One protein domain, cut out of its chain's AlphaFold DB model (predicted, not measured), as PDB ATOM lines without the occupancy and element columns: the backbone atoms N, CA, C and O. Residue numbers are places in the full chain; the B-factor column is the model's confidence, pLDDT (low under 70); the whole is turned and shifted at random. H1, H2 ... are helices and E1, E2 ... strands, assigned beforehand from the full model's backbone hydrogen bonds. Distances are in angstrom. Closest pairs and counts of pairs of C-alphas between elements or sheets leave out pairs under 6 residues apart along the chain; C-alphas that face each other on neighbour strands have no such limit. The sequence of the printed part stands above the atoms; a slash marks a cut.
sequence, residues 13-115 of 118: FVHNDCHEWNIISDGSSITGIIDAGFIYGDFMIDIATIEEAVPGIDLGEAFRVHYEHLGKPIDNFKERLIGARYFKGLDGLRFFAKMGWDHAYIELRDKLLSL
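This is residues 13 to 115 of the 118 residues of an uncharacterized protein of Paenibacillus sp. FSL A5-0031 (UniProt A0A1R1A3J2). A long helix, H3, with H4 folded back beside it makes a helical hairpin at one end of the domain; the short H1 packs crosswise on residues 80 to 88 of H3, and H2 packs on H1 toward the other end. A small two-strand hairpin, E1 and E2, lies apart from the four helices. The 103 printed residues hold E1, E2, E3, H1, H2, H3 and H4 in that order, E1 and E2 being antiparallel; the class is mostly helix. The whole is compact, with a radius of gyration of the C-alphas of 14.6 A and spans of 43 by 34 by 30 A.

Residues 13 to 14 pair antiparallel with residues 39 to 40 of E3, residues 39 to 41, which pairs with no named strand. E1, residues 23 to 25, and E2, residues 30 to 33, form an antiparallel hairpin at 154 degrees, with N 24 and O 32 within hydrogen-bond range at 2.9 A. H1, residues 44 to 50, touches H2, residues 59 to 69, at a steep tilt of 48 degrees, opposite ways; their closest C-alphas, of Ile 47 and Gly 60, are 6.3 A apart. Residues 80 to 88 of H3, residues 77 to 99, touch H1 at a steep tilt of 58 degrees, the same way; the closest C-alphas, of Ile 45 and Ala 84, are 4.9 A apart. H3 and H4, residues 102 to 114, touch as a helical hairpin at a shallow tilt of 19 degrees, opposite ways; the closest C-alphas, of Leu 93 and Tyr 105, are 5.4 A apart. H2 and H4 are apart. In H1, H2, H3 and H4 every O i to N i+4 pair is within hydrogen-bond range.

E1 begins at C-alpha 23 (32.286, -26.004, 34.243). From first to last C-alpha, H2 measures 15.2 A, H3 32.5 A and H4 18.3 A. H4 ends at C-alpha 114 (53.135, -26.117, 15.111).

The C-alphas of Gly 71 and Gly 100, the two farthest apart, are 45.5 A apart. The printed part has no cut and no long link, and no printed residue is under pLDDT 70.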
ATOM      1  N   PHE A  13      26.515 -15.391  20.476       93.94
ATOM      2  CA  PHE A  13      26.917 -15.054  21.834       93.94
ATOM      3  C   PHE A  13      27.851 -16.159  22.332       93.94
ATOM      4  O   PHE A  13      27.475 -17.329  22.293       93.94
ATOM      5  N   VAL A  14      29.069 -15.786  22.706       95.06
ATOM      6  CA  VAL A  14      30.187 -16.699  22.977       95.06
ATOM      7  C   VAL A  14      30.632 -16.500  24.422       95.06
ATOM      8  O   VAL A  14      30.755 -15.354  24.862       95.06
ATOM      9  N   HIS A  15      30.871 -17.593  25.149       96.50
ATOM     10  CA  HIS A  15      31.325 -17.571  26.543       96.50
ATOM     11  C   HIS A  15      32.710 -16.924  26.675       96.50
ATOM     12  O   HIS A  15      32.972 -16.209  27.643       96.50
ATOM     13  N   ASN A  16      33.569 -17.132  25.670       95.31
ATOM     14  CA  ASN A  16      34.924 -16.597  25.480       95.31
ATOM     15  C   ASN A  16      35.976 -17.124  26.466       95.31
ATOM     16  O   ASN A  16      37.173 -17.017  26.197       95.31
ATOM     17  N   ASP A  17      35.533 -17.707  27.574       94.69
ATOM     18  CA  ASP A  17      36.383 -18.336  28.585       94.69
ATOM     19  C   ASP A  17      35.883 -19.746  28.939       94.69
ATOM     20  O   ASP A  17      35.661 -20.106  30.091       94.69
ATOM     21  N   CYS A  18      35.525 -20.513  27.906       93.69
ATOM     22  CA  CYS A  18      34.919 -21.836  28.052       93.69
ATOM     23  C   CYS A  18      36.004 -22.906  28.248       93.69
ATOM     24  O   CYS A  18      36.443 -23.516  27.280       93.69
ATOM     25  N   HIS A  19      36.454 -23.117  29.484       92.12
ATOM     26  CA  HIS A  19      37.401 -24.181  29.849       92.12
ATOM     27  C   HIS A  19      36.914 -24.973  31.068       92.12
ATOM     28  O   HIS A  19      35.986 -24.558  31.763       92.12
ATOM     29  N   GLU A  20      37.561 -26.099  31.368       92.19
ATOM     30  CA  GLU A  20      37.156 -27.053  32.407       92.19
ATOM     31  C   GLU A  20      36.975 -26.427  33.795       92.19
ATOM     32  O   GLU A  20      36.047 -26.796  34.510       92.19
ATOM     33  N   TRP A  21      37.783 -25.424  34.157       93.50
ATOM     34  CA  TRP A  21      37.664 -24.736  35.452       93.50
ATOM     35  C   TRP A  21      36.381 -23.907  35.608       93.50
ATOM     36  O   TRP A  21      36.001 -23.581  36.730       93.50
ATOM     37  N   ASN A  22      35.698 -23.611  34.499       96.25
ATOM     38  CA  ASN A  22      34.468 -22.822  34.452       96.25
ATOM     39  C   ASN A  22      33.214 -23.699  34.279       96.25
ATOM     40  O   ASN A  22      32.107 -23.188  34.088       96.25
ATOM     41  N   ILE A  23      33.368 -25.025  34.368       94.94
ATOM     42  CA  ILE A  23      32.286 -26.004  34.243       94.94
ATOM     43  C   ILE A  23      32.059 -26.686  35.588       94.94
ATOM     44  O   ILE A  23      32.975 -27.231  36.201       94.94
ATOM     45  N   ILE A  24      30.806 -26.696  36.032       96.44
ATOM     46  CA  ILE A  24      30.378 -27.360  37.264       96.44
ATOM     47  C   ILE A  24      29.700 -28.677  36.893       96.44
ATOM     48  O   ILE A  24      28.854 -28.723  36.000       96.44
ATOM     49  N   SER A  25      30.065 -29.745  37.597       95.00
ATOM     50  CA  SER A  25      29.521 -31.089  37.412       95.00
ATOM     51  C   SER A  25      29.137 -31.703  38.755       95.00
ATOM     52  O   SER A  25      29.772 -31.433  39.774       95.00
ATOM     53  N   ASP A  26      28.106 -32.547  38.755       96.44
ATOM     54  CA  ASP A  26      27.756 -33.413  39.893       96.44
ATOM     55  C   ASP A  26      28.506 -34.763  39.875       96.44
ATOM     56  O   ASP A  26      28.245 -35.641  40.695       96.44
ATOM     57  N   GLY A  27      29.435 -34.937  38.930       93.44
ATOM     58  CA  GLY A  27      30.181 -36.171  38.689       93.44
ATOM     59  C   GLY A  27      29.546 -37.095  37.645       93.44
ATOM     60  O   GLY A  27      30.211 -38.022  37.190       93.44
ATOM     61  N   SER A  28      28.303 -36.840  37.227       95.06
ATOM     62  CA  SER A  28      27.614 -37.582  36.156       95.06
ATOM     63  C   SER A  28      27.227 -36.691  34.977       95.06
ATOM     64  O   SER A  28      27.179 -37.153  33.838       95.06
ATOM     65  N   SER A  29      26.939 -35.419  35.235       94.94
ATOM     66  CA  SER A  29      26.465 -34.461  34.246       94.94
ATOM     67  C   SER A  29      26.973 -33.052  34.540       94.94
ATOM     68  O   SER A  29      27.288 -32.707  35.679       94.94
ATOM     69  N   ILE A  30      27.044 -32.225  33.497       94.88
ATOM     70  CA  ILE A  30      27.296 -30.792  33.654       94.88
ATOM     71  C   ILE A  30      26.045 -30.156  34.265       94.88
ATOM     72  O   ILE A  30      24.953 -30.268  33.709       94.88
ATOM     73  N   THR A  31      26.217 -29.468  35.388       97.81
ATOM     74  CA  THR A  31      25.146 -28.802  36.140       97.81
ATOM     75  C   THR A  31      25.259 -27.279  36.121       97.81
ATOM     76  O   THR A  31      24.301 -26.596  36.482       97.81
ATOM     77  N   GLY A  32      26.385 -26.724  35.661       96.75
ATOM     78  CA  GLY A  32      26.560 -25.281  35.539       96.75
ATOM     79  C   GLY A  32      27.735 -24.870  34.660       96.75
ATOM     80  O   GLY A  32      28.672 -25.637  34.447       96.75
ATOM     81  N   ILE A  33      27.665 -23.634  34.167       96.25
ATOM     82  CA  ILE A  33      28.732 -22.935  33.441       96.25
ATOM     83  C   ILE A  33      28.815 -21.529  34.046       96.25
ATOM     84  O   ILE A  33      27.778 -20.883  34.223       96.25
ATOM     85  N   ILE A  34      30.015 -21.085  34.417       97.12
ATOM     86  CA  ILE A  34      30.251 -19.835  35.155       97.12
ATOM     87  C   ILE A  34      31.399 -19.020  34.548       97.12
ATOM     88  O   ILE A  34      32.110 -19.503  33.682       97.12
ATOM     89  N   ASP A  35      31.583 -17.794  35.048       96.12
ATOM     90  CA  ASP A  35      32.732 -16.921  34.752       96.12
ATOM     91  C   ASP A  35      32.960 -16.645  33.255       96.12
ATOM     92  O   ASP A  35      33.998 -16.927  32.662       96.12
ATOM     93  N   ALA A  36      31.930 -16.092  32.615       93.69
ATOM     94  CA  ALA A  36      31.979 -15.767  31.200       93.69
ATOM     95  C   ALA A  36      32.528 -14.359  30.939       93.69
ATOM     96  O   ALA A  36      32.019 -13.359  31.451       93.69
ATOM     97  N   GLY A  37      33.476 -14.264  30.008       93.31
ATOM     98  CA  GLY A  37      33.947 -13.011  29.419       93.31
ATOM     99  C   GLY A  37      33.213 -12.680  28.121       93.31
ATOM    100  O   GLY A  37      33.875 -12.484  27.101       93.31
ATOM    101  N   PHE A  38      31.874 -12.684  28.144       95.19
ATOM    102  CA  PHE A  38      31.020 -12.759  26.951       95.19
ATOM    103  C   PHE A  38      31.407 -11.815  25.802       95.19
ATOM    104  O   PHE A  38      31.586 -10.610  25.989       95.19
ATOM    105  N   ILE A  39      31.413 -12.354  24.579       93.19
ATOM    106  CA  ILE A  39      31.604 -11.585  23.341       93.19
ATOM    107  C   ILE A  39      30.584 -11.985  22.271       93.19
ATOM    108  O   ILE A  39      29.956 -13.040  22.339       93.19
ATOM    109  N   TYR A  40      30.469 -11.156  21.230       92.38
ATOM    110  CA  TYR A  40      29.822 -11.550  19.980       92.38
ATOM    111  C   TYR A  40      30.870 -11.976  18.956       92.38
ATOM    112  O   TYR A  40      31.676 -11.153  18.518       92.38
ATOM    113  N   GLY A  41      30.835 -13.237  18.531       90.12
ATOM    114  CA  GLY A  41      31.880 -13.792  17.677       90.12
ATOM    115  C   GLY A  41      31.528 -15.142  17.072       90.12
ATOM    116  O   GLY A  41      30.363 -15.518  16.980       90.12
ATOM    117  N   ASP A  42      32.553 -15.850  16.623       92.56
ATOM    118  CA  ASP A  42      32.417 -17.223  16.156       92.56
ATOM    119  C   ASP A  42      32.389 -18.174  17.366       92.56
ATOM    120  O   ASP A  42      33.286 -18.111  18.206       92.56
ATOM    121  N   PHE A  43      31.391 -19.059  17.471       94.06
ATOM    122  CA  PHE A  43      31.300 -20.027  18.579       94.06
ATOM    123  C   PHE A  43      32.473 -21.019  18.598       94.06
ATOM    124  O   PHE A  43      32.735 -21.651  19.618       94.06
ATOM    125  N   MET A  44      33.218 -21.117  17.493       94.81
ATOM    126  CA  MET A  44      34.470 -21.871  17.417       94.81
ATOM    127  C   MET A  44      35.503 -21.410  18.456       94.81
ATOM    128  O   MET A  44      36.378 -22.188  18.819       94.81
ATOM    129  N   ILE A  45      35.386 -20.179  18.969       95.31
ATOM    130  CA  ILE A  45      36.198 -19.658  20.078       95.31
ATOM    131  C   ILE A  45      35.996 -20.483  21.356       95.31
ATOM    132  O   ILE A  45      36.980 -20.833  22.008       95.31
ATOM    133  N   ASP A  46      34.755 -20.837  21.695       95.69
ATOM    134  CA  ASP A  46      34.476 -21.664  22.876       95.69
ATOM    135  C   ASP A  46      34.969 -23.098  22.667       95.69
ATOM    136  O   ASP A  46      35.560 -23.679  23.571       95.69
ATOM    137  N   ILE A  47      34.818 -23.640  21.450       95.75
ATOM    138  CA  ILE A  47      35.338 -24.974  21.107       95.75
ATOM    139  C   ILE A  47      36.864 -25.006  21.243       95.75
ATOM    140  O   ILE A  47      37.391 -25.895  21.900       95.75
ATOM    141  N   ALA A  48      37.574 -24.018  20.694       95.00
ATOM    142  CA  ALA A  48      39.033 -23.938  20.783       95.00
ATOM    143  C   ALA A  48      39.550 -23.768  22.223       95.00
ATOM    144  O   ALA A  48      40.716 -24.047  22.486       95.00
ATOM    145  N   THR A  49      38.710 -23.289  23.143       93.62
ATOM    146  CA  THR A  49      39.085 -23.094  24.551       93.62
ATOM    147  C   THR A  49      38.864 -24.367  25.375       93.62
ATOM    148  O   THR A  49      39.649 -24.645  26.275       93.62
ATOM    149  N   ILE A  50      37.850 -25.175  25.035       94.31
ATOM    150  CA  ILE A  50      37.506 -26.404  25.766       94.31
ATOM    151  C   ILE A  50      38.096 -27.676  25.142       94.31
ATOM    152  O   ILE A  50      38.005 -28.741  25.739       94.31
ATOM    153  N   GLU A  51      38.663 -27.615  23.933       92.44
ATOM    154  CA  GLU A  51      38.967 -28.822  23.146       92.44
ATOM    155  C   GLU A  51      39.932 -29.818  23.819       92.44
ATOM    156  O   GLU A  51      39.923 -30.996  23.470       92.44
ATOM    157  N   GLU A  52      40.712 -29.371  24.806       87.38
ATOM    158  CA  GLU A  52      41.665 -30.195  25.569       87.38
ATOM    159  C   GLU A  52      41.173 -30.563  26.978       87.38
ATOM    160  O   GLU A  52      41.874 -31.257  27.712       87.38
ATOM    161  N   ALA A  53      39.956 -30.155  27.350       89.38
ATOM    162  CA  ALA A  53      39.402 -30.342  28.692       89.38
ATOM    163  C   ALA A  53      39.255 -31.818  29.099       89.38
ATOM    164  O   ALA A  53      39.249 -32.138  30.288       89.38
ATOM    165  N   VAL A  54      39.107 -32.727  28.125       89.50
ATOM    166  CA  VAL A  54      38.941 -34.162  28.383       89.50
ATOM    167  C   VAL A  54      40.096 -34.950  27.758       89.50
ATOM    168  O   VAL A  54      40.126 -35.136  26.539       89.50
ATOM    169  N   PRO A  55      41.039 -35.464  28.573       89.19
ATOM    170  CA  PRO A  55      42.192 -36.201  28.075       89.19
ATOM    171  C   PRO A  55      41.804 -37.389  27.189       89.19
ATOM    172  O   PRO A  55      40.983 -38.227  27.564       89.19
ATOM    173  N   GLY A  56      42.434 -37.483  26.016       91.75
ATOM    174  CA  GLY A  56      42.222 -38.578  25.067       91.75
ATOM    175  C   GLY A  56      40.956 -38.466  24.212       91.75
ATOM    176  O   GLY A  56      40.712 -39.359  23.402       91.75
ATOM    177  N   ILE A  57      40.172 -37.392  24.355       93.25
ATOM    178  CA  ILE A  57      39.002 -37.120  23.516       93.25
ATOM    179  C   ILE A  57      39.282 -35.906  22.632       93.25
ATOM    180  O   ILE A  57      39.613 -34.835  23.126       93.25
ATOM    181  N   ASP A  58      39.092 -36.060  21.320       93.69
ATOM    182  CA  ASP A  58      39.055 -34.928  20.390       93.69
ATOM    183  C   ASP A  58      37.675 -34.262  20.477       93.69
ATOM    184  O   ASP A  58      36.725 -34.628  19.776       93.69
ATOM    185  N   LEU A  59      37.538 -33.318  21.410       94.19
ATOM    186  CA  LEU A  59      36.281 -32.604  21.615       94.19
ATOM    187  C   LEU A  59      35.902 -31.750  20.402       94.19
ATOM    188  O   LEU A  59      34.713 -31.626  20.108       94.19
ATOM    189  N   GLY A  60      36.877 -31.211  19.664       94.75
ATOM    190  CA  GLY A  60      36.616 -30.493  18.418       94.75
ATOM    191  C   GLY A  60      35.881 -31.385  17.417       94.75
ATOM    192  O   GLY A  60      34.811 -31.022  16.918       94.75
ATOM    193  N   GLU A  61      36.401 -32.586  17.180       95.75
ATOM    194  CA  GLU A  61      35.767 -33.571  16.305       95.75
ATOM    195  C   GLU A  61      34.401 -34.033  16.834       95.75
ATOM    196  O   GLU A  61      33.443 -34.152  16.064       95.75
ATOM    197  N   ALA A  62      34.266 -34.222  18.150       96.12
ATOM    198  CA  ALA A  62      32.986 -34.557  18.769       96.12
ATOM    199  C   ALA A  62      31.917 -33.480  18.499       96.12
ATOM    200  O   ALA A  62      30.782 -33.814  18.148       96.12
ATOM    201  N   PHE A  63      32.277 -32.193  18.583       95.81
ATOM    202  CA  PHE A  63      31.388 -31.094  18.204       95.81
ATOM    203  C   PHE A  63      31.040 -31.124  16.714       95.81
ATOM    204  O   PHE A  63      29.863 -30.980  16.374       95.81
ATOM    205  N   ARG A  64      32.015 -31.352  15.822       96.81
ATOM    206  CA  ARG A  64      31.769 -31.449  14.372       96.81
ATOM    207  C   ARG A  64      30.723 -32.519  14.057       96.81
ATOM    208  O   ARG A  64      29.718 -32.221  13.412       96.81
ATOM    209  N   VAL A  65      30.929 -33.735  14.565       97.56
ATOM    210  CA  VAL A  65      30.020 -34.877  14.366       97.56
ATOM    211  C   VAL A  65      28.641 -34.596  14.960       97.56
ATOM    212  O   VAL A  65      27.621 -34.887  14.336       97.56
ATOM    213  N   HIS A  66      28.583 -33.997  16.152       96.69
ATOM    214  CA  HIS A  66      27.315 -33.640  16.783       96.69
ATOM    215  C   HIS A  66      26.493 -32.673  15.917       96.69
ATOM    216  O   HIS A  66      25.309 -32.911  15.672       96.69
ATOM    217  N   TYR A  67      27.118 -31.613  15.404       95.56
ATOM    218  CA  TYR A  67      26.456 -30.630  14.547       95.56
ATOM    219  C   TYR A  67      26.018 -31.217  13.195       95.56
ATOM    220  O   TYR A  67      24.943 -30.877  12.695       95.56
ATOM    221  N   GLU A  68      26.788 -32.153  12.633       96.75
ATOM    222  CA  GLU A  68      26.382 -32.913  11.444       96.75
ATOM    223  C   GLU A  68      25.129 -33.754  11.691       96.75
ATOM    224  O   GLU A  68      24.183 -33.687  10.906       96.75
ATOM    225  N   HIS A  69      25.065 -34.480  12.809       97.81
ATOM    226  CA  HIS A  69      23.878 -35.258  13.176       97.81
ATOM    227  C   HIS A  69      22.638 -34.390  13.422       97.81
ATOM    228  O   HIS A  69      21.517 -34.834  13.177       97.81
ATOM    229  N   LEU A  70      22.819 -33.140  13.856       97.00
ATOM    230  CA  LEU A  70      21.733 -32.164  13.981       97.00
ATOM    231  C   LEU A  70      21.278 -31.568  12.635       97.00
ATOM    232  O   LEU A  70      20.378 -30.724  12.623       97.00
ATOM    233  N   GLY A  71      21.891 -31.959  11.512       96.88
ATOM    234  CA  GLY A  71      21.614 -31.390  10.191       96.88
ATOM    235  C   GLY A  71      22.104 -29.947  10.039       96.88
ATOM    236  O   GLY A  71      21.575 -29.199   9.219       96.88
ATOM    237  N   LYS A  72      23.084 -29.538  10.855       93.62
ATOM    238  CA  LYS A  72      23.661 -28.187  10.888       93.62
ATOM    239  C   LYS A  72      25.189 -28.268  10.799       93.62
ATOM    240  O   LYS A  72      25.855 -27.877  11.756       93.62
ATOM    241  N   PRO A  73      25.755 -28.805   9.702       94.31
ATOM    242  CA  PRO A  73      27.202 -28.933   9.568       94.31
ATOM    243  C   PRO A  73      27.889 -27.577   9.765       94.31
ATOM    244  O   PRO A  73      27.367 -26.529   9.382       94.31
ATOM    245  N   ILE A  74      29.065 -27.600  10.389       92.56
ATOM    246  CA  ILE A  74      29.848 -26.390  10.626       92.56
ATOM    247  C   ILE A  74      30.665 -26.097   9.365       92.56
ATOM    248  O   ILE A  74      31.665 -26.762   9.095       92.56
ATOM    249  N   ASP A  75      30.252 -25.087   8.602       91.44
ATOM    250  CA  ASP A  75      30.974 -24.658   7.399       91.44
ATOM    251  C   ASP A  75      32.418 -24.274   7.727       91.44
ATOM    252  O   ASP A  75      32.640 -23.521   8.679       91.44
ATOM    253  N   ASN A  76      33.378 -24.742   6.920       92.06
ATOM    254  CA  ASN A  76      34.817 -24.477   7.074       92.06
ATOM    255  C   ASN A  76      35.344 -24.800   8.486       92.06
ATOM    256  O   ASN A  76      36.100 -24.025   9.074       92.06
ATOM    257  N   PHE A  77      34.882 -25.914   9.070       92.75
ATOM    258  CA  PHE A  77      35.179 -26.296  10.453       92.75
ATOM    259  C   PHE A  77      36.677 -26.241  10.786       92.75
ATOM    260  O   PHE A  77      37.059 -25.640  11.788       92.75
ATOM    261  N   LYS A  78      37.530 -26.832   9.940       92.75
ATOM    262  CA  LYS A  78      38.976 -26.916  10.196       92.75
ATOM    263  C   LYS A  78      39.619 -25.535  10.191       92.75
ATOM    264  O   LYS A  78      40.337 -25.184  11.122       92.75
ATOM    265  N   GLU A  79      39.328 -24.743   9.169       91.88
ATOM    266  CA  GLU A  79      39.886 -23.410   8.972       91.88
ATOM    267  C   GLU A  79      39.424 -22.454  10.078       91.88
ATOM    268  O   GLU A  79      40.228 -21.705  10.636       91.88
ATOM    269  N   ARG A  80      38.144 -22.526  10.462       92.75
ATOM    270  CA  ARG A  80      37.591 -21.722  11.560       92.75
ATOM    271  C   ARG A  80      38.139 -22.135  12.916       92.75
ATOM    272  O   ARG A  80      38.431 -21.255  13.723       92.75
ATOM    273  N   LEU A  81      38.321 -23.433  13.167       93.94
ATOM    274  CA  LEU A  81      38.918 -23.908  14.416       93.94
ATOM    275  C   LEU A  81      40.375 -23.454  14.534       93.94
ATOM    276  O   LEU A  81      40.774 -22.950  15.579       93.94
ATOM    277  N   ILE A  82      41.157 -23.551  13.452       93.56
ATOM    278  CA  ILE A  82      42.534 -23.034  13.410       93.56
ATOM    279  C   ILE A  82      42.550 -21.524  13.686       93.56
ATOM    280  O   ILE A  82      43.341 -21.055  14.506       93.56
ATOM    281  N   GLY A  83      41.649 -20.759  13.064       92.06
ATOM    282  CA  GLY A  83      41.504 -19.326  13.329       92.06
ATOM    283  C   GLY A  83      41.171 -19.017  14.793       92.06
ATOM    284  O   GLY A  83      41.788 -18.134  15.392       92.06
ATOM    285  N   ALA A  84      40.248 -19.770  15.393       93.69
ATOM    286  CA  ALA A  84      39.871 -19.632  16.798       93.69
ATOM    287  C   ALA A  84      41.026 -19.973  17.757       93.69
ATOM    288  O   ALA A  84      41.266 -19.226  18.708       93.69
ATOM    289  N   ARG A  85      41.801 -21.029  17.464       95.12
ATOM    290  CA  ARG A  85      43.021 -21.391  18.206       95.12
ATOM    291  C   ARG A  85      44.047 -20.264  18.184       95.12
ATOM    292  O   ARG A  85      44.581 -19.912  19.231       95.12
ATOM    293  N   TYR A  86      44.287 -19.643  17.026       95.12
ATOM    294  CA  TYR A  86      45.170 -18.476  16.950       95.12
ATOM    295  C   TYR A  86      44.619 -17.278  17.722       95.12
ATOM    296  O   TYR A  86      45.371 -16.633  18.447       95.12
ATOM    297  N   PHE A  87      43.323 -16.987  17.602       93.62
ATOM    298  CA  PHE A  87      42.690 -15.883  18.322       93.62
ATOM    299  C   PHE A  87      42.856 -16.023  19.844       93.62
ATOM    300  O   PHE A  87      43.382 -15.114  20.488       93.62
ATOM    301  N   LYS A  88      42.480 -17.175  20.413       94.81
ATOM    302  CA  LYS A  88      42.616 -17.438  21.855       94.81
ATOM    303  C   LYS A  88      44.064 -17.611  22.289       94.81
ATOM    304  O   LYS A  88      44.440 -17.128  23.351       94.81
ATOM    305  N   GLY A  89      44.898 -18.219  21.455       95.75
ATOM    306  CA  GLY A  89      46.318 -18.360  21.732       95.75
ATOM    307  C   GLY A  89      47.047 -17.018  21.808       95.75
ATOM    308  O   GLY A  89      47.843 -16.809  22.715       95.75
ATOM    309  N   LEU A  90      46.750 -16.068  20.917       96.81
ATOM    310  CA  LEU A  90      47.319 -14.715  20.991       96.81
ATOM    311  C   LEU A  90      46.864 -13.963  22.251       96.81
ATOM    312  O   LEU A  90      47.666 -13.253  22.861       96.81
ATOM    313  N   ASP A  91      45.606 -14.139  22.665       95.06
ATOM    314  CA  ASP A  91      45.107 -13.594  23.933       95.06
ATOM    315  C   ASP A  91      45.836 -14.210  25.143       95.06
ATOM    316  O   ASP A  91      46.307 -13.481  26.019       95.06
ATOM    317  N   GLY A  92      46.040 -15.532  25.135       95.75
ATOM    318  CA  GLY A  92      46.820 -16.249  26.146       95.75
ATOM    319  C   GLY A  92      48.284 -15.799  26.209       95.75
ATOM    320  O   GLY A  92      48.793 -15.508  27.289       95.75
ATOM    321  N   LEU A  93      48.952 -15.632  25.061       98.31
ATOM    322  CA  LEU A  93      50.325 -15.111  24.997       98.31
ATOM    323  C   LEU A  93      50.428 -13.712  25.613       98.31
ATOM    324  O   LEU A  93      51.324 -13.450  26.417       98.31
ATOM    325  N   ARG A  94      49.492 -12.813  25.283       97.88
ATOM    326  CA  ARG A  94      49.417 -11.478  25.894       97.88
ATOM    327  C   ARG A  94      49.278 -11.574  27.416       97.88
ATOM    328  O   ARG A  94      49.937 -10.819  28.134       97.88
ATOM    329  N   PHE A  95      48.424 -12.471  27.904       96.12
ATOM    330  CA  PHE A  95      48.218 -12.682  29.334       96.12
ATOM    331  C   PHE A  95      49.487 -13.203  30.022       96.12
ATOM    332  O   PHE A  95      49.951 -12.583  30.978       96.12
ATOM    333  N   PHE A  96      50.112 -14.264  29.507       98.25
ATOM    334  CA  PHE A  96      51.330 -14.830  30.096       98.25
ATOM    335  C   PHE A  96      52.499 -13.845  30.102       98.25
ATOM    336  O   PHE A  96      53.192 -13.735  31.113       98.25
ATOM    337  N   ALA A  97      52.661 -13.055  29.036       98.31
ATOM    338  CA  ALA A  97      53.657 -11.988  28.994       98.31
ATOM    339  C   ALA A  97      53.415 -10.934  30.087       98.31
ATOM    340  O   ALA A  97      54.351 -10.507  30.760       98.31
ATOM    341  N   LYS A  98      52.152 -10.542  30.314       98.25
ATOM    342  CA  LYS A  98      51.782  -9.599  31.381       98.25
ATOM    343  C   LYS A  98      52.067 -10.161  32.779       98.25
ATOM    344  O   LYS A  98      52.420  -9.394  33.671       98.25
ATOM    345  N   MET A  99      51.899 -11.467  32.969       98.19
ATOM    346  CA  MET A  99      52.115 -12.137  34.255       98.19
ATOM    347  C   MET A  99      53.585 -12.503  34.524       98.19
ATOM    348  O   MET A  99      53.909 -12.897  35.642       98.19
ATOM    349  N   GLY A 100      54.471 -12.378  33.527       97.88
ATOM    350  CA  GLY A 100      55.864 -12.833  33.620       97.88
ATOM    351  C   GLY A 100      55.997 -14.360  33.633       97.88
ATOM    352  O   GLY A 100      56.908 -14.904  34.253       97.88
ATOM    353  N   TRP A 101      55.050 -15.073  33.016       98.25
ATOM    354  CA  TRP A 101      55.018 -16.538  32.979       98.25
ATOM    355  C   TRP A 101      55.698 -17.066  31.715       98.25
ATOM    356  O   TRP A 101      55.047 -17.561  30.794       98.25
ATOM    357  N   ASP A 102      57.024 -16.963  31.678       98.06
ATOM    358  CA  ASP A 102      57.815 -17.249  30.473       98.06
ATOM    359  C   ASP A 102      57.647 -18.685  29.957       98.06
ATOM    360  O   ASP A 102      57.558 -18.899  28.749       98.06
ATOM    361  N   HIS A 103      57.559 -19.673  30.854       98.12
ATOM    362  CA  HIS A 103      57.384 -21.076  30.464       98.12
ATOM    363  C   HIS A 103      56.064 -21.294  29.703       98.12
ATOM    364  O   HIS A 103      56.086 -21.825  28.595       98.12
ATOM    365  N   ALA A 104      54.944 -20.805  30.246       97.69
ATOM    366  CA  ALA A 104      53.621 -20.926  29.640       97.69
ATOM    367  C   ALA A 104      53.529 -20.141  28.325       97.69
ATOM    368  O   ALA A 104      52.924 -20.597  27.355       97.69
ATOM    369  N   TYR A 105      54.182 -18.974  28.259       98.44
ATOM    370  CA  TYR A 105      54.299 -18.206  27.023       98.44
ATOM    371  C   TYR A 105      55.024 -18.996  25.926       98.44
ATOM    372  O   TYR A 105      54.543 -19.070  24.795       98.44
ATOM    373  N   ILE A 106      56.187 -19.576  26.242       98.50
ATOM    374  CA  ILE A 106      56.997 -20.337  25.282       98.50
ATOM    375  C   ILE A 106      56.237 -21.573  24.797       98.50
ATOM    376  O   ILE A 106      56.158 -21.793  23.590       98.50
ATOM    377  N   GLU A 107      55.630 -22.324  25.714       97.94
ATOM    378  CA  GLU A 107      54.849 -23.518  25.389       97.94
ATOM    379  C   GLU A 107      53.680 -23.192  24.450       97.94
ATOM    380  O   GLU A 107      53.542 -23.802  23.386       97.94
ATOM    381  N   LEU A 108      52.881 -22.171  24.782       97.12
ATOM    382  CA  LEU A 108      51.757 -21.756  23.944       97.12
ATOM    383  C   LEU A 108      52.225 -21.240  22.577       97.12
ATOM    384  O   LEU A 108      51.609 -21.550  21.557       97.12
ATOM    385  N   ARG A 109      53.324 -20.480  22.522       97.94
ATOM    386  CA  ARG A 109      53.898 -19.994  21.259       97.94
ATOM    387  C   ARG A 109      54.287 -21.163  20.361       97.94
ATOM    388  O   ARG A 109      53.943 -21.158  19.180       97.94
ATOM    389  N   ASP A 110      55.003 -22.141  20.904       97.94
ATOM    390  CA  ASP A 110      55.502 -23.278  20.132       97.94
ATOM    391  C   ASP A 110      54.342 -24.155  19.646       97.94
ATOM    392  O   ASP A 110      54.312 -24.534  18.471       97.94
ATOM    393  N   LYS A 111      53.315 -24.351  20.486       95.75
ATOM    394  CA  LYS A 111      52.042 -24.969  20.084       95.75
ATOM    395  C   LYS A 111      51.416 -24.241  18.890       95.75
ATOM    396  O   LYS A 111      51.153 -24.871  17.867       95.75
ATOM    397  N   LEU A 112      51.233 -22.920  18.967       95.88
ATOM    398  CA  LEU A 112      50.648 -22.124  17.875       95.88
ATOM    399  C   LEU A 112      51.465 -22.176  16.575       95.88
ATOM    400  O   LEU A 112      50.888 -22.196  15.486       95.88
ATOM    401  N   LEU A 113      52.796 -22.209  16.667       96.19
ATOM    402  CA  LEU A 113      53.686 -22.318  15.505       96.19
ATOM    403  C   LEU A 113      53.668 -23.710  14.859       96.19
ATOM    404  O   LEU A 113      53.993 -23.830  13.679       96.19
ATOM    405  N   SER A 114      53.279 -24.744  15.611       95.75
ATOM    406  CA  SER A 114      53.135 -26.117  15.111       95.75
ATOM    407  C   SER A 114      51.785 -26.411  14.452       95.75
ATOM    408  O   SER A 114      51.639 -27.454  13.811       95.75
ATOM    409  N   LEU A 115      50.800 -25.513  14.584       91.88
ATOM    410  CA  LEU A 115      49.502 -25.687  13.938       91.88
ATOM    411  C   LEU A 115      49.670 -25.744  12.407       91.88
ATOM    412  O   LEU A 115      50.487 -25.009  11.841       91.88
TER     413      LEU A 115